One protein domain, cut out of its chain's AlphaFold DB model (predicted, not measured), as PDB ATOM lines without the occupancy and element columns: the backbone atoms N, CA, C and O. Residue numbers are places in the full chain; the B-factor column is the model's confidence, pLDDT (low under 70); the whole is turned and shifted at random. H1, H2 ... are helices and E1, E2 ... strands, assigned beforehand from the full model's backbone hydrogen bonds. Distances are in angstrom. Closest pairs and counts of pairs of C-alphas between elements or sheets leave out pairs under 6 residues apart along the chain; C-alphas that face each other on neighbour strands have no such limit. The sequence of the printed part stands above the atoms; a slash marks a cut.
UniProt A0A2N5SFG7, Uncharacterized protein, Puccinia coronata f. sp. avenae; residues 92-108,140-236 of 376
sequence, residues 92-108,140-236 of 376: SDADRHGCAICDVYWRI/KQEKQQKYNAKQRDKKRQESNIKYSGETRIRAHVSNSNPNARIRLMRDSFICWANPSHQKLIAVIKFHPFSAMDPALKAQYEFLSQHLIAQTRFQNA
ATOM      1  N   SER A  92     -33.908   4.752  20.357       47.72
ATOM      2  CA  SER A  92     -33.606   4.054  21.608       47.72
ATOM      3  C   SER A  92     -32.256   4.527  22.150       47.72
ATOM      4  O   SER A  92     -31.301   4.723  21.392       47.72
ATOM      5  N   ASP A  93     -32.159   4.723  23.464       45.16
ATOM      6  CA  ASP A  93     -30.926   5.212  24.095       45.16
ATOM      7  C   ASP A  93     -29.717   4.293  23.830       45.16
ATOM      8  O   ASP A  93     -28.582   4.764  23.782       45.16
ATOM      9  N   ALA A  94     -29.960   3.016  23.518       46.47
ATOM     10  CA  ALA A  94     -28.940   2.062  23.085       46.47
ATOM     11  C   ALA A  94     -28.271   2.431  21.740       46.47
ATOM     12  O   ALA A  94     -27.053   2.307  21.618       46.47
ATOM     13  N   ASP A  95     -29.021   2.954  20.758       48.34
ATOM     14  CA  ASP A  95     -28.482   3.409  19.458       48.34
ATOM     15  C   ASP A  95     -27.717   4.749  19.587       48.34
ATOM     16  O   ASP A  95     -26.909   5.108  18.724       48.34
ATOM     17  N   ARG A  96     -27.941   5.505  20.674       46.03
ATOM     18  CA  ARG A  96     -27.266   6.789  20.938       46.03
ATOM     19  C   ARG A  96     -25.855   6.632  21.506       46.03
ATOM     20  O   ARG A  96     -25.069   7.574  21.417       46.03
ATOM     21  N   HIS A  97     -25.494   5.468  22.045       43.06
ATOM     22  CA  HIS A  97     -24.236   5.274  22.778       43.06
ATOM     23  C   HIS A  97     -22.944   5.308  21.934       43.06
ATOM     24  O   HIS A  97     -21.852   5.214  22.493       43.06
ATOM     25  N   GLY A  98     -23.025   5.539  20.618       50.69
ATOM     26  CA  GLY A  98     -21.856   5.751  19.750       50.69
ATOM     27  C   GLY A  98     -21.979   6.892  18.735       50.69
ATOM     28  O   GLY A  98     -21.050   7.095  17.956       50.69
ATOM     29  N   CYS A  99     -23.094   7.632  18.724       50.56
ATOM     30  CA  CYS A  99     -23.383   8.637  17.701       50.56
ATOM     31  C   CYS A  99     -23.272  10.062  18.256       50.56
ATOM     32  O   CYS A  99     -23.964  10.427  19.205       50.56
ATOM     33  N   ALA A 100     -22.457  10.902  17.615       61.69
ATOM     34  CA  ALA A 100     -22.419  12.332  17.905       61.69
ATOM     35  C   ALA A 100     -23.489  13.072  17.085       61.69
ATOM     36  O   ALA A 100     -23.424  13.110  15.855       61.69
ATOM     37  N   ILE A 101     -24.467  13.681  17.757       65.62
ATOM     38  CA  ILE A 101     -25.373  14.651  17.130       65.62
ATOM     39  C   ILE A 101     -24.757  16.034  17.328       65.62
ATOM     40  O   ILE A 101     -24.423  16.414  18.450       65.62
ATOM     41  N   CYS A 102     -24.535  16.759  16.235       65.88
ATOM     42  CA  CYS A 102     -23.897  18.070  16.263       65.88
ATOM     43  C   CYS A 102     -24.725  19.084  15.477       65.88
ATOM     44  O   CYS A 102     -24.808  19.001  14.249       65.88
ATOM     45  N   ASP A 103     -25.252  20.078  16.188       59.75
ATOM     46  CA  ASP A 103     -25.865  21.254  15.579       59.75
ATOM     47  C   ASP A 103     -24.790  22.321  15.361       59.75
ATOM     48  O   ASP A 103     -24.134  22.797  16.292       59.75
ATOM     49  N   VAL A 104     -24.572  22.673  14.097       61.16
ATOM     50  CA  VAL A 104     -23.526  23.596  13.665       61.16
ATOM     51  C   VAL A 104     -24.172  24.849  13.095       61.16
ATOM     52  O   VAL A 104     -24.733  24.853  11.999       61.16
ATOM     53  N   TYR A 105     -24.044  25.950  13.828       54.12
ATOM     54  CA  TYR A 105     -24.462  27.264  13.353       54.12
ATOM     55  C   TYR A 105     -23.322  27.934  12.599       54.12
ATOM     56  O   TYR A 105     -22.195  28.029  13.092       54.12
ATOM     57  N   TRP A 106     -23.604  28.418  11.392       50.53
ATOM     58  CA  TRP A 106     -22.589  29.028  10.543       50.53
ATOM     59  C   TRP A 106     -23.113  30.275   9.828       50.53
ATOM     60  O   TRP A 106     -24.298  30.402   9.516       50.53
ATOM     61  N   ARG A 107     -22.200  31.223   9.593       35.12
ATOM     62  CA  ARG A 107     -22.420  32.445   8.812       35.12
ATOM     63  C   ARG A 107     -21.421  32.421   7.656       35.12
ATOM     64  O   ARG A 107     -20.214  32.359   7.901       35.12
ATOM     65  N   ILE A 108     -21.904  32.419   6.413       37.97
ATOM     66  CA  ILE A 108     -21.036  32.621   5.245       37.97
ATOM     67  C   ILE A 108     -20.767  34.112   5.140       37.97
ATOM     68  O   ILE A 108     -21.695  34.885   4.924       37.97
ATOM     69  N   LYS A 140     -35.518  -8.417 -18.070       91.12
ATOM     70  CA  LYS A 140     -35.817  -8.920 -16.718       91.12
ATOM     71  C   LYS A 140     -34.818  -8.403 -15.676       91.12
ATOM     72  O   LYS A 140     -35.235  -7.979 -14.599       91.12
ATOM     73  N   GLN A 141     -33.523  -8.395 -15.995       91.25
ATOM     74  CA  GLN A 141     -32.479  -7.868 -15.113       91.25
ATOM     75  C   GLN A 141     -32.620  -6.355 -14.918       91.25
ATOM     76  O   GLN A 141     -32.527  -5.881 -13.787       91.25
ATOM     77  N   GLU A 142     -32.940  -5.598 -15.971       91.31
ATOM     78  CA  GLU A 142     -33.202  -4.157 -15.857       91.31
ATOM     79  C   GLU A 142     -34.400  -3.856 -14.944       91.31
ATOM     80  O   GLU A 142     -34.330  -2.987 -14.067       91.31
ATOM     81  N   LYS A 143     -35.503  -4.602 -15.108       93.56
ATOM     82  CA  LYS A 143     -36.694  -4.466 -14.255       93.56
ATOM     83  C   LYS A 143     -36.358  -4.764 -12.791       93.56
ATOM     84  O   LYS A 143     -36.771  -4.010 -11.907       93.56
ATOM     85  N   GLN A 144     -35.556  -5.799 -12.537       94.19
ATOM     86  CA  GLN A 144     -35.093  -6.141 -11.192       94.19
ATOM     87  C   GLN A 144     -34.187  -5.054 -10.594       94.19
ATOM     88  O   GLN A 144     -34.351  -4.689  -9.429       94.19
ATOM     89  N   GLN A 145     -33.256  -4.493 -11.369       91.69
ATOM     90  CA  GLN A 145     -32.378  -3.416 -10.903       91.69
ATOM     91  C   GLN A 145     -33.170  -2.166 -10.510       91.69
ATOM     92  O   GLN A 145     -32.921  -1.605  -9.440       91.69
ATOM     93  N   LYS A 146     -34.164  -1.771 -11.318       94.12
ATOM     94  CA  LYS A 146     -35.067  -0.647 -11.013       94.12
ATOM     95  C   LYS A 146     -35.866  -0.893  -9.733       94.12
ATOM     96  O   LYS A 146     -35.978   0.007  -8.903       94.12
ATOM     97  N   TYR A 147     -36.383  -2.108  -9.538       95.44
ATOM     98  CA  TYR A 147     -37.074  -2.482  -8.301       95.44
ATOM     99  C   TYR A 147     -36.143  -2.390  -7.080       95.44
ATOM    100  O   TYR A 147     -36.459  -1.715  -6.102       95.44
ATOM    101  N   ASN A 148     -34.947  -2.978  -7.170       92.94
ATOM    102  CA  ASN A 148     -33.953  -2.943  -6.099       92.94
ATOM    103  C   ASN A 148     -33.461  -1.515  -5.797       92.94
ATOM    104  O   ASN A 148     -33.102  -1.219  -4.659       92.94
ATOM    105  N   ALA A 149     -33.397  -0.628  -6.795       89.94
ATOM    106  CA  ALA A 149     -33.066   0.783  -6.599       89.94
ATOM    107  C   ALA A 149     -34.156   1.505  -5.791       89.94
ATOM    108  O   ALA A 149     -33.845   2.104  -4.765       89.94
ATOM    109  N   LYS A 150     -35.434   1.337  -6.161       93.88
ATOM    110  CA  LYS A 150     -36.571   1.908  -5.416       93.88
ATOM    111  C   LYS A 150     -36.606   1.451  -3.957       93.88
ATOM    112  O   LYS A 150     -36.812   2.265  -3.062       93.88
ATOM    113  N   GLN A 151     -36.361   0.164  -3.704       90.94
ATOM    114  CA  GLN A 151     -36.307  -0.370  -2.338       90.94
ATOM    115  C   GLN A 151     -35.147   0.223  -1.527       90.94
ATOM    116  O   GLN A 151     -35.303   0.524  -0.345       90.94
ATOM    117  N   ARG A 152     -33.984   0.430  -2.158       86.50
ATOM    118  CA  ARG A 152     -32.838   1.089  -1.517       86.50
ATOM    119  C   ARG A 152     -33.132   2.551  -1.185       86.50
ATOM    120  O   ARG A 152     -32.782   2.990  -0.094       86.50
ATOM    121  N   ASP A 153     -33.799   3.279  -2.076       87.69
ATOM    122  CA  ASP A 153     -34.174   4.674  -1.826       87.69
ATOM    123  C   ASP A 153     -35.213   4.799  -0.707       87.69
ATOM    124  O   ASP A 153     -35.064   5.662   0.156       87.69
ATOM    125  N   LYS A 154     -36.197   3.891  -0.650       90.44
ATOM    126  CA  LYS A 154     -37.168   3.829   0.451       90.44
ATOM    127  C   LYS A 154     -36.474   3.613   1.801       90.44
ATOM    128  O   LYS A 154     -36.638   4.423   2.707       90.44
ATOM    129  N   LYS A 155     -35.601   2.602   1.899       87.81
ATOM    130  CA  LYS A 155     -34.806   2.338   3.114       87.81
ATOM    131  C   LYS A 155     -33.918   3.521   3.508       87.81
ATOM    132  O   LYS A 155     -33.735   3.797   4.694       87.81
ATOM    133  N   ARG A 156     -33.357   4.232   2.522       84.50
ATOM    134  CA  ARG A 156     -32.558   5.441   2.762       84.50
ATOM    135  C   ARG A 156     -33.414   6.555   3.360       84.50
ATOM    136  O   ARG A 156     -32.977   7.171   4.322       84.50
ATOM    137  N   GLN A 157     -34.607   6.803   2.823       88.44
ATOM    138  CA  GLN A 157     -35.525   7.813   3.359       88.44
ATOM    139  C   GLN A 157     -35.968   7.477   4.785       88.44
ATOM    140  O   GLN A 157     -35.923   8.350   5.643       88.44
ATOM    141  N   GLU A 158     -36.312   6.220   5.061       88.56
ATOM    142  CA  GLU A 158     -36.672   5.760   6.409       88.56
ATOM    143  C   GLU A 158     -35.520   5.962   7.403       88.56
ATOM    144  O   GLU A 158     -35.723   6.501   8.488       88.56
ATOM    145  N   SER A 159     -34.292   5.608   7.011       84.31
ATOM    146  CA  SER A 159     -33.100   5.828   7.842       84.31
ATOM    147  C   SER A 159     -32.843   7.317   8.074       84.31
ATOM    148  O   SER A 159     -32.558   7.738   9.190       84.31
ATOM    149  N   ASN A 160     -32.969   8.133   7.029       87.50
ATOM    150  CA  ASN A 160     -32.811   9.577   7.125       87.50
ATOM    151  C   ASN A 160     -33.820  10.176   8.120       87.50
ATOM    152  O   ASN A 160     -33.415  10.871   9.047       87.50
ATOM    153  N   ILE A 161     -35.105   9.823   8.009       88.00
ATOM    154  CA  ILE A 161     -36.136  10.257   8.962       88.00
ATOM    155  C   ILE A 161     -35.791   9.777  10.378       88.00
ATOM    156  O   ILE A 161     -35.828  10.583  11.303       88.00
ATOM    157  N   LYS A 162     -35.395   8.506  10.548       88.25
ATOM    158  CA  LYS A 162     -35.036   7.934  11.857       88.25
ATOM    159  C   LYS A 162     -33.933   8.735  12.556       88.25
ATOM    160  O   LYS A 162     -34.022   8.964  13.757       88.25
ATOM    161  N   TYR A 163     -32.890   9.139  11.830       82.75
ATOM    162  CA  TYR A 163     -31.686   9.711  12.442       82.75
ATOM    163  C   TYR A 163     -31.610  11.239  12.398       82.75
ATOM    164  O   TYR A 163     -31.035  11.840  13.303       82.75
ATOM    165  N   SER A 164     -32.162  11.890  11.374       83.38
ATOM    166  CA  SER A 164     -32.140  13.351  11.255       83.38
ATOM    167  C   SER A 164     -33.516  14.001  11.378       83.38
ATOM    168  O   SER A 164     -33.571  15.210  11.599       83.38
ATOM    169  N   GLY A 165     -34.609  13.245  11.259       84.19
ATOM    170  CA  GLY A 165     -35.962  13.795  11.143       84.19
ATOM    171  C   GLY A 165     -36.265  14.399   9.766       84.19
ATOM    172  O   GLY A 165     -37.334  14.964   9.570       84.19
ATOM    173  N   GLU A 166     -35.351  14.281   8.798       84.44
ATOM    174  CA  GLU A 166     -35.506  14.836   7.452       84.44
ATOM    175  C   GLU A 166     -35.507  13.722   6.410       84.44
ATOM    176  O   GLU A 166     -34.696  12.807   6.464       84.44
ATOM    177  N   THR A 167     -36.349  13.818   5.382       83.19
ATOM    178  CA  THR A 167     -36.366  12.832   4.285       83.19
ATOM    179  C   THR A 167     -35.134  12.932   3.383       83.19
ATOM    180  O   THR A 167     -34.654  11.937   2.833       83.19
ATOM    181  N   ARG A 168     -34.634  14.158   3.184       84.81
ATOM    182  CA  ARG A 168     -33.624  14.503   2.175       84.81
ATOM    183  C   ARG A 168     -32.374  15.081   2.828       84.81
ATOM    184  O   ARG A 168     -32.046  16.241   2.628       84.81
ATOM    185  N   ILE A 169     -31.652  14.231   3.549       87.75
ATOM    186  CA  ILE A 169     -30.312  14.541   4.045       87.75
ATOM    187  C   ILE A 169     -29.273  13.702   3.297       87.75
ATOM    188  O   ILE A 169     -29.526  12.550   2.915       87.75
ATOM    189  N   ARG A 170     -28.108  14.294   3.023       87.38
ATOM    190  CA  ARG A 170     -27.038  13.611   2.293       87.38
ATOM    191  C   ARG A 170     -26.339  12.621   3.226       87.38
ATOM    192  O   ARG A 170     -26.017  12.954   4.361       87.38
ATOM    193  N   ALA A 171     -26.083  11.411   2.741       86.75
ATOM    194  CA  ALA A 171     -25.279  10.429   3.459       86.75
ATOM    195  C   ALA A 171     -23.827  10.483   2.967       86.75
ATOM    196  O   ALA A 171     -23.564  10.528   1.763       86.75
ATOM    197  N   HIS A 172     -22.890  10.453   3.905       85.44
ATOM    198  CA  HIS A 172     -21.462  10.360   3.662       85.44
ATOM    199  C   HIS A 172     -20.895   9.152   4.395       85.44
ATOM    200  O   HIS A 172     -21.289   8.850   5.515       85.44
ATOM    201  N   VAL A 173     -19.952   8.473   3.752       84.69
ATOM    202  CA  VAL A 173     -19.167   7.416   4.385       84.69
ATOM    203  C   VAL A 173     -17.835   8.029   4.793       84.69
ATOM    204  O   VAL A 173     -17.172   8.675   3.976       84.69
ATOM    205  N   SER A 174     -17.479   7.867   6.065       82.00
ATOM    206  CA  SER A 174     -16.205   8.295   6.618       82.00
ATOM    207  C   SER A 174     -15.066   7.625   5.864       82.00
ATOM    208  O   SER A 174     -15.104   6.430   5.577       82.00
ATOM    209  N   ASN A 175     -14.048   8.413   5.534       80.69
ATOM    210  CA  ASN A 175     -12.833   7.893   4.937       80.69
ATOM    211  C   ASN A 175     -11.751   7.830   6.011       80.69
ATOM    212  O   ASN A 175     -11.234   8.864   6.431       80.69
ATOM    213  N   SER A 176     -11.401   6.616   6.426       76.81
ATOM    214  CA  SER A 176     -10.365   6.384   7.435       76.81
ATOM    215  C   SER A 176      -8.948   6.666   6.926       76.81
ATOM    216  O   SER A 176      -8.018   6.687   7.727       76.81
ATOM    217  N   ASN A 177      -8.750   6.882   5.618       79.56
ATOM    218  CA  ASN A 177      -7.440   7.212   5.066       79.56
ATOM    219  C   ASN A 177      -7.008   8.624   5.521       79.56
ATOM    220  O   ASN A 177      -7.601   9.611   5.075       79.56
ATOM    221  N   PRO A 178      -5.941   8.752   6.333       71.31
ATOM    222  CA  PRO A 178      -5.490  10.044   6.850       71.31
ATOM    223  C   PRO A 178      -4.938  10.978   5.762       71.31
ATOM    224  O   PRO A 178      -4.884  12.186   5.974       71.31
ATOM    225  N   ASN A 179      -4.557  10.437   4.600       79.44
ATOM    226  CA  ASN A 179      -4.039  11.196   3.458       79.44
ATOM    227  C   ASN A 179      -5.139  11.597   2.464       79.44
ATOM    228  O   ASN A 179      -4.857  12.229   1.444       79.44
ATOM    229  N   ALA A 180      -6.393  11.213   2.716       75.25
ATOM    230  CA  ALA A 180      -7.496  11.607   1.859       75.25
ATOM    231  C   ALA A 180      -7.688  13.128   1.895       75.25
ATOM    232  O   ALA A 180      -7.630  13.767   2.947       75.25
ATOM    233  N   ARG A 181      -7.968  13.714   0.728       75.06
ATOM    234  CA  ARG A 181      -8.276  15.141   0.633       75.06
ATOM    235  C   ARG A 181      -9.491  15.465   1.501       75.06
ATOM    236  O   ARG A 181     -10.567  14.894   1.308       75.06
ATOM    237  N   ILE A 182      -9.323  16.427   2.405       72.56
ATOM    238  CA  ILE A 182     -10.413  16.947   3.234       72.56
ATOM    239  C   ILE A 182     -11.486  17.531   2.312       72.56
ATOM    240  O   ILE A 182     -11.199  18.365   1.447       72.56
ATOM    241  N   ARG A 183     -12.730  17.087   2.494       71.00
ATOM    242  CA  ARG A 183     -13.891  17.617   1.777       71.00
ATOM    243  C   ARG A 183     -14.607  18.628   2.652       71.00
ATOM    244  O   ARG A 183     -14.954  18.335   3.791       71.00
ATOM    245  N   LEU A 184     -14.847  19.807   2.093       73.69
ATOM    246  CA  LEU A 184     -15.708  20.804   2.715       73.69
ATOM    247  C   LEU A 184     -17.160  20.428   2.447       73.69
ATOM    248  O   LEU A 184     -17.548  20.217   1.298       73.69
ATOM    249  N   MET A 185     -17.946  20.354   3.514       74.88
ATOM    250  CA  MET A 185     -19.382  20.124   3.435       74.88
ATOM    251  C   MET A 185     -20.103  21.436   3.713       74.88
ATOM    252  O   MET A 185     -19.677  22.214   4.566       74.88
ATOM    253  N   ARG A 186     -21.142  21.703   2.924       74.75
ATOM    254  CA  ARG A 186     -21.935  22.941   2.984       74.75
ATOM    255  C   ARG A 186     -23.360  22.701   3.478       74.75
ATOM    256  O   ARG A 186     -24.007  23.643   3.915       74.75
ATOM    257  N   ASP A 187     -23.795  21.446   3.435       83.88
ATOM    258  CA  ASP A 187     -25.163  21.027   3.714       83.88
ATOM    259  C   ASP A 187     -25.160  20.013   4.856       83.88
ATOM    260  O   ASP A 187     -24.149  19.337   5.078       83.88
ATOM    261  N   SER A 188     -26.286  19.894   5.563       85.50
ATOM    262  CA  SER A 188     -26.486  18.888   6.612       85.50
ATOM    263  C   SER A 188     -26.267  17.481   6.064       85.50
ATOM    264  O   SER A 188     -26.633  17.172   4.923       85.50
ATOM    265  N   PHE A 189     -25.667  16.612   6.872       88.00
ATOM    266  CA  PHE A 189     -25.359  15.258   6.445       88.00
ATOM    267  C   PHE A 189     -25.309  14.239   7.581       88.00
ATOM    268  O   PHE A 189     -25.078  14.561   8.745       88.00
ATOM    269  N   ILE A 190     -25.474  12.974   7.201       87.75
ATOM    270  CA  ILE A 190     -25.269  11.813   8.065       87.75
ATOM    271  C   ILE A 190     -23.943  11.155   7.688       87.75
ATOM    272  O   ILE A 190     -23.704  10.870   6.516       87.75
ATOM    273  N   CYS A 191     -23.088  10.905   8.674       87.50
ATOM    274  CA  CYS A 191     -21.810  10.230   8.511       87.50
ATOM    275  C   CYS A 191     -21.896   8.778   8.999       87.50
ATOM    276  O   CYS A 191     -22.213   8.516  10.160       87.50
ATOM    277  N   TRP A 192     -21.559   7.844   8.117       85.00
ATOM    278  CA  TRP A 192     -21.509   6.405   8.362       85.00
ATOM    279  C   TRP A 192     -20.065   5.915   8.375       85.00
ATOM    280  O   TRP A 192     -19.229   6.441   7.646       85.00
ATOM    281  N   ALA A 193     -19.757   4.880   9.149       82.31
ATOM    282  CA  ALA A 193     -18.414   4.299   9.159       82.31
ATOM    283  C   ALA A 193     -18.111   3.487   7.901       82.31
ATOM    284  O   ALA A 193     -16.963   3.403   7.477       82.31
ATOM    285  N   ASN A 194     -19.139   2.879   7.312       81.69
ATOM    286  CA  ASN A 194     -19.003   1.921   6.229       81.69
ATOM    287  C   ASN A 194     -20.089   2.098   5.152       81.69
ATOM    288  O   ASN A 194     -21.180   2.592   5.446       81.69
ATOM    289  N   PRO A 195     -19.834   1.654   3.904       79.12
ATOM    290  CA  PRO A 195     -20.811   1.730   2.813       79.12
ATOM    291  C   PRO A 195     -22.093   0.925   3.048       79.12
ATOM    292  O   PRO A 195     -23.105   1.201   2.411       79.12
ATOM    293  N   SER A 196     -22.070  -0.058   3.953       79.81
ATOM    294  CA  SER A 196     -23.263  -0.820   4.338       79.81
ATOM    295  C   SER A 196     -24.218  -0.038   5.246       79.81
ATOM    296  O   SER A 196     -25.318  -0.522   5.495       79.81
ATOM    297  N   HIS A 197     -23.827   1.154   5.721       81.12
ATOM    298  CA  HIS A 197     -24.617   2.015   6.612       81.12
ATOM    299  C   HIS A 197     -25.069   1.299   7.899       81.12
ATOM    300  O   HIS A 197     -26.162   1.531   8.402       81.12
ATOM    301  N   GLN A 198     -24.234   0.400   8.425       78.75
ATOM    302  CA  GLN A 198     -24.550  -0.346   9.649       78.75
ATOM    303  C   GLN A 198     -24.106   0.396  10.911       78.75
ATOM    304  O   GLN A 198     -24.761   0.300  11.942       78.75
ATOM    305  N   LYS A 199     -22.999   1.147  10.834       82.88
ATOM    306  CA  LYS A 199     -22.439   1.887  11.972       82.88
ATOM    307  C   LYS A 199     -22.555   3.388  11.726       82.88
ATOM    308  O   LYS A 199     -21.825   3.947  10.903       82.88
ATOM    309  N   LEU A 200     -23.494   4.020  12.427       84.06
ATOM    310  CA  LEU A 200     -23.678   5.468  12.430       84.06
ATOM    311  C   LEU A 200     -22.555   6.124  13.243       84.06
ATOM    312  O   LEU A 200     -22.285   5.708  14.364       84.06
ATOM    313  N   ILE A 201     -21.901   7.138  12.677       81.19
ATOM    314  CA  ILE A 201     -20.848   7.901  13.366       81.19
ATOM    315  C   ILE A 201     -21.417   9.208  13.906       81.19
ATOM    316  O   ILE A 201     -21.240   9.539  15.078       81.19
ATOM    317  N   ALA A 202     -22.047   9.987  13.028       81.56
ATOM    318  CA  ALA A 202     -22.509  11.318  13.381       81.56
ATOM    319  C   ALA A 202     -23.672  11.774  12.507       81.56
ATOM    320  O   ALA A 202     -23.752  11.436  11.325       81.56
ATOM    321  N   VAL A 203     -24.520  12.620  13.081       82.44
ATOM    322  CA  VAL A 203     -25.524  13.402  12.357       82.44
ATOM    323  C   VAL A 203     -25.162  14.867  12.542       82.44
ATOM    324  O   VAL A 203     -25.102  15.361  13.669       82.44
ATOM    325  N   ILE A 204     -24.867  15.551  11.439       84.00
ATOM    326  CA  ILE A 204     -24.374  16.927  11.445       84.00
ATOM    327  C   ILE A 204     -25.409  17.799  10.752       84.00
ATOM    328  O   ILE A 204     -25.663  17.646   9.554       84.00
ATOM    329  N   LYS A 205     -26.004  18.713  11.517       83.12
ATOM    330  CA  LYS A 205     -27.026  19.638  11.034       83.12
ATOM    331  C   LYS A 205     -26.452  21.038  10.951       83.12
ATOM    332  O   LYS A 205     -25.960  21.573  11.940       83.12
ATOM    333  N   PHE A 206     -26.505  21.629   9.765       81.88
ATOM    334  CA  PHE A 206     -26.133  23.021   9.575       81.88
ATOM    335  C   PHE A 206     -27.374  23.896   9.646       81.88
ATOM    336  O   PHE A 206     -28.281  23.773   8.824       81.88
ATOM    337  N   HIS A 207     -27.381  24.823  10.597       78.12
ATOM    338  CA  HIS A 207     -28.445  25.806  10.738       78.12
ATOM    339  C   HIS A 207     -27.938  27.183  10.299       78.12
ATOM    340  O   HIS A 207     -26.854  27.611  10.726       78.12
ATOM    341  N   PRO A 208     -28.682  27.897   9.437       75.50
ATOM    342  CA  PRO A 208     -28.291  29.236   9.044       75.50
ATOM    343  C   PRO A 208     -28.431  30.181  10.239       75.50
ATOM    344  O   PRO A 208     -29.423  30.151  10.965       75.50
ATOM    345  N   PHE A 209     -27.461  31.081  10.409       70.44
ATOM    346  CA  PHE A 209     -27.496  32.101  11.467       70.44
ATOM    347  C   PHE A 209     -28.719  33.033  11.389       70.44
ATOM    348  O   PHE A 209     -29.050  33.696  12.367       70.44
ATOM    349  N   SER A 210     -29.372  33.124  10.224       76.12
ATOM    350  CA  SER A 210     -30.611  33.888  10.037       76.12
ATOM    351  C   SER A 210     -31.823  33.242  10.705       76.12
ATOM    352  O   SER A 210     -32.725  33.968  11.101       76.12
ATOM    353  N   ALA A 211     -31.836  31.914  10.843       77.62
ATOM    354  CA  ALA A 211     -32.909  31.175  11.505       77.62
ATOM    355  C   ALA A 211     -32.668  31.003  13.017       77.62
ATOM    356  O   ALA A 211     -33.462  30.360  13.695       77.62
ATOM    357  N   MET A 212     -31.557  31.534  13.542       83.50
ATOM    358  CA  MET A 212     -31.240  31.488  14.967       83.50
ATOM    359  C   MET A 212     -32.115  32.478  15.738       83.50
ATOM    360  O   MET A 212     -32.305  33.612  15.291       83.50
ATOM    361  N   ASP A 213     -32.577  32.062  16.918       87.50
ATOM    362  CA  ASP A 213     -33.266  32.937  17.865       87.50
ATOM    363  C   ASP A 213     -32.476  34.248  18.094       87.50
ATOM    364  O   ASP A 213     -31.257  34.190  18.307       87.50
ATOM    365  N   PRO A 214     -33.120  35.431  18.055       88.25
ATOM    366  CA  PRO A 214     -32.426  36.709  18.186       88.25
ATOM    367  C   PRO A 214     -31.620  36.865  19.480       88.25
ATOM    368  O   PRO A 214     -30.533  37.447  19.444       88.25
ATOM    369  N   ALA A 215     -32.104  36.343  20.612       85.94
ATOM    370  CA  ALA A 215     -31.400  36.455  21.887       85.94
ATOM    371  C   ALA A 215     -30.162  35.551  21.909       85.94
ATOM    372  O   ALA A 215     -29.072  35.994  22.284       85.94
ATOM    373  N   LEU A 216     -30.295  34.310  21.434       78.38
ATOM    374  CA  LEU A 216     -29.163  33.398  21.275       78.38
ATOM    375  C   LEU A 216     -28.130  33.958  20.285       78.38
ATOM    376  O   LEU A 216     -26.927  33.936  20.545       78.38
ATOM    377  N   LYS A 217     -28.597  34.537  19.179       83.38
ATOM    378  CA  LYS A 217     -27.754  35.204  18.186       83.38
ATOM    379  C   LYS A 217     -26.966  36.357  18.796       83.38
ATOM    380  O   LYS A 217     -25.759  36.433  18.573       83.38
ATOM    381  N   ALA A 218     -27.606  37.200  19.606       80.31
ATOM    382  CA  ALA A 218     -26.935  38.290  20.307       80.31
ATOM    383  C   ALA A 218     -25.845  37.776  21.264       80.31
ATOM    384  O   ALA A 218     -24.759  38.350  21.322       80.31
ATOM    385  N   GLN A 219     -26.081  36.657  21.960       78.38
ATOM    386  CA  GLN A 219     -25.065  36.028  22.815       78.38
ATOM    387  C   GLN A 219     -23.863  35.524  22.009       78.38
ATOM    388  O   GLN A 219     -22.716  35.758  22.400       78.38
ATOM    389  N   TYR A 220     -24.101  34.867  20.871       76.81
ATOM    390  CA  TYR A 220     -23.024  34.418  19.988       76.81
ATOM    391  C   TYR A 220     -22.241  35.586  19.387       76.81
ATOM    392  O   TYR A 220     -21.012  35.527  19.326       76.81
ATOM    393  N   GLU A 221     -22.923  36.648  18.958       79.81
ATOM    394  CA  GLU A 221     -22.274  37.852  18.437       79.81
ATOM    395  C   GLU A 221     -21.432  38.533  19.522       79.81
ATOM    396  O   GLU A 221     -20.267  38.843  19.270       79.81
ATOM    397  N   PHE A 222     -21.952  38.655  20.748       80.75
ATOM    398  CA  PHE A 222     -21.199  39.169  21.893       80.75
ATOM    399  C   PHE A 222     -19.949  38.329  22.180       80.75
ATOM    400  O   PHE A 222     -18.848  38.870  22.293       80.75
ATOM    401  N   LEU A 223     -20.086  37.001  22.250       74.12
ATOM    402  CA  LEU A 223     -18.958  36.101  22.493       74.12
ATOM    403  C   LEU A 223     -17.918  36.193  21.371       74.12
ATOM    404  O   LEU A 223     -16.719  36.251  21.641       74.12
ATOM    405  N   SER A 224     -18.361  36.240  20.115       72.00
ATOM    406  CA  SER A 224     -17.473  36.373  18.961       72.00
ATOM    407  C   SER A 224     -16.704  37.691  18.995       72.00
ATOM    408  O   SER A 224     -15.483  37.678  18.830       72.00
ATOM    409  N   GLN A 225     -17.381  38.811  19.251       71.19
ATOM    410  CA  GLN A 225     -16.745  40.121  19.393       71.19
ATOM    411  C   GLN A 225     -15.763  40.140  20.560       71.19
ATOM    412  O   GLN A 225     -14.661  40.664  20.422       71.19
ATOM    413  N   HIS A 226     -16.124  39.525  21.688       77.06
ATOM    414  CA  HIS A 226     -15.250  39.414  22.848       77.06
ATOM    415  C   HIS A 226     -13.975  38.626  22.523       77.06
ATOM    416  O   HIS A 226     -12.876  39.091  22.820       77.06
ATOM    417  N   LEU A 227     -14.095  37.472  21.861       72.44
ATOM    418  CA  LEU A 227     -12.948  36.659  21.451       72.44
ATOM    419  C   LEU A 227     -12.045  37.401  20.456       72.44
ATOM    420  O   LEU A 227     -10.826  37.359  20.609       72.44
ATOM    421  N   ILE A 228     -12.620  38.125  19.489       72.19
ATOM    422  CA  ILE A 228     -11.869  38.983  18.556       72.19
ATOM    423  C   ILE A 228     -11.184  40.128  19.312       72.19
ATOM    424  O   ILE A 228     -10.004  40.390  19.116       72.19
ATOM    425  N   ALA A 229     -11.869  40.788  20.243       70.19
ATOM    426  CA  ALA A 229     -11.259  41.829  21.064       70.19
ATOM    427  C   ALA A 229     -10.128  41.281  21.947       70.19
ATOM    428  O   ALA A 229      -9.213  42.025  22.297       70.19
ATOM    429  N   GLN A 230     -10.162  39.993  22.297       72.19
ATOM    430  CA  GLN A 230      -9.076  39.321  23.001       72.19
ATOM    431  C   GLN A 230      -7.902  38.934  22.092       72.19
ATOM    432  O   GLN A 230      -6.793  38.800  22.608       72.19
ATOM    433  N   THR A 231      -8.071  38.783  20.770       67.25
ATOM    434  CA  THR A 231      -6.943  38.428  19.880       67.25
ATOM    435  C   THR A 231      -5.870  39.508  19.841       67.25
ATOM    436  O   THR A 231      -4.699  39.175  19.702       67.25
ATOM    437  N   ARG A 232      -6.215  40.780  20.090       67.25
ATOM    438  CA  ARG A 232      -5.229  41.872  20.225       67.25
ATOM    439  C   ARG A 232      -4.234  41.669  21.375       67.25
ATOM    440  O   ARG A 232      -3.183  42.297  21.390       67.25
ATOM    441  N   PHE A 233      -4.584  40.823  22.344       64.56
ATOM    442  CA  PHE A 233      -3.727  40.443  23.467       64.56
ATOM    443  C   PHE A 233      -3.063  39.075  23.264       64.56
ATOM    444  O   PHE A 233      -2.349  38.594  24.142       64.56
ATOM    445  N   GLN A 234      -3.306  38.427  22.122       61.50
ATOM    446  CA  GLN A 234      -2.686  37.161  21.765       61.50
ATOM    447  C   GLN A 234      -1.422  37.429  20.952       61.50
ATOM    448  O   GLN A 234      -1.413  38.219  20.011       61.50
ATOM    449  N   ASN A 235      -0.340  36.749  21.320       54.66
ATOM    450  CA  ASN A 235       0.909  36.840  20.579       54.66
ATOM    451  C   ASN A 235       0.780  36.070  19.260       54.66
ATOM    452  O   ASN A 235       0.187  34.988  19.224       54.66
ATOM    453  N   ALA A 236       1.379  36.601  18.190       53.44
ATOM    454  CA  ALA A 236       1.484  35.891  16.920       53.44
ATOM    455  C   ALA A 236       2.139  34.521  17.147       53.44
ATOM    456  O   ALA A 236       3.236  34.420  17.710       53.44
TER     457      ALA A 236
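This is residues 92 to 108 and 140 to 236 of the 376 residues of an uncharacterized protein of Puccinia coronata f. sp. avenae (UniProt A0A2N5SFG7). A small twisted sheet of four strands has a helical arm at each end of the long axis: H2 grazes the sheet near its last residues and sticks out with residues 140 to 153, and H3 follows E4 and sticks out with residues 221 to 231. Residues 177 to 184, in the loop between E2 and E3, also stick out, and the tiny H1 comes just before E1. The printed part has 114 residues with three named helices and four named strands, in the order H1 E1 H2 E2 E3 E4 H3; the sheet runs E1 E4 E3 E2 and is mixed, and the class is mixed, helices and strands. The whole is only just loose, close to extended, with a radius of gyration of the C-alphas of 19.6 A, and its elongated outline spans 70 by 37 by 31 A.

E4, residues 200 to 208, is the longest strand at 24.4 A, and E1, residues 100 to 106, is 18.2 A long. E3 holds residues 189 to 192 and E2 residues 170 to 173. H2, residues 140 to 164, is 35.9 A long, from C-alpha 140 at (-35.817, -8.920, -16.718) to C-alpha 164 at (-32.140, 13.351, 11.255). H3, residues 214 to 231, is 25.6 A long and ends with C-alpha 231 at (-6.943, 38.428, 19.880). H1 holds residues 93 to 96.

The sheet is only just strongly twisted, its C-alphas lying up to 4.3 A off the best plane; E1 and E2 are its edge strands. E4 and E1 are parallel at 21 degrees, with N 104 and O 205 at 2.8 A. E3 and E4 form a hairpin, antiparallel at 168 degrees, with N 191 and O 202 at 2.8 A. E3 and E2 are parallel at 27 degrees, with N 190 and O 170 at 2.9 A. These N and O pairs are within hydrogen-bond range. H2 is on the sheet but only grazes it, with residues 156 to 164; its closest C-alpha pair with E4 is Ser 164 and Val 203, 6.7 A. H1 and H3 are not on the sheet, and H2 and H3 are apart. In H2 and H3 every O i to N i+4 pair is within hydrogen-bond range; H1 is too short for such a pair.

The two C-alphas farthest apart, those of Lys 140 and Phe 233, are 71.3 A apart. Without the stretches that stand free, residues 140 to 153, 177 to 184 and 221 to 236, the body spans 42 by 28 by 26 A. Residues 109 to 139 are not printed, and C-alphas 108 and 140 are 49.3 A apart across the cut. The link from E2 to E3, with 15 residues, is long. The mean pLDDT of the printed part is 76.8; residues 92 to 108 and 231 to 236 are under 70.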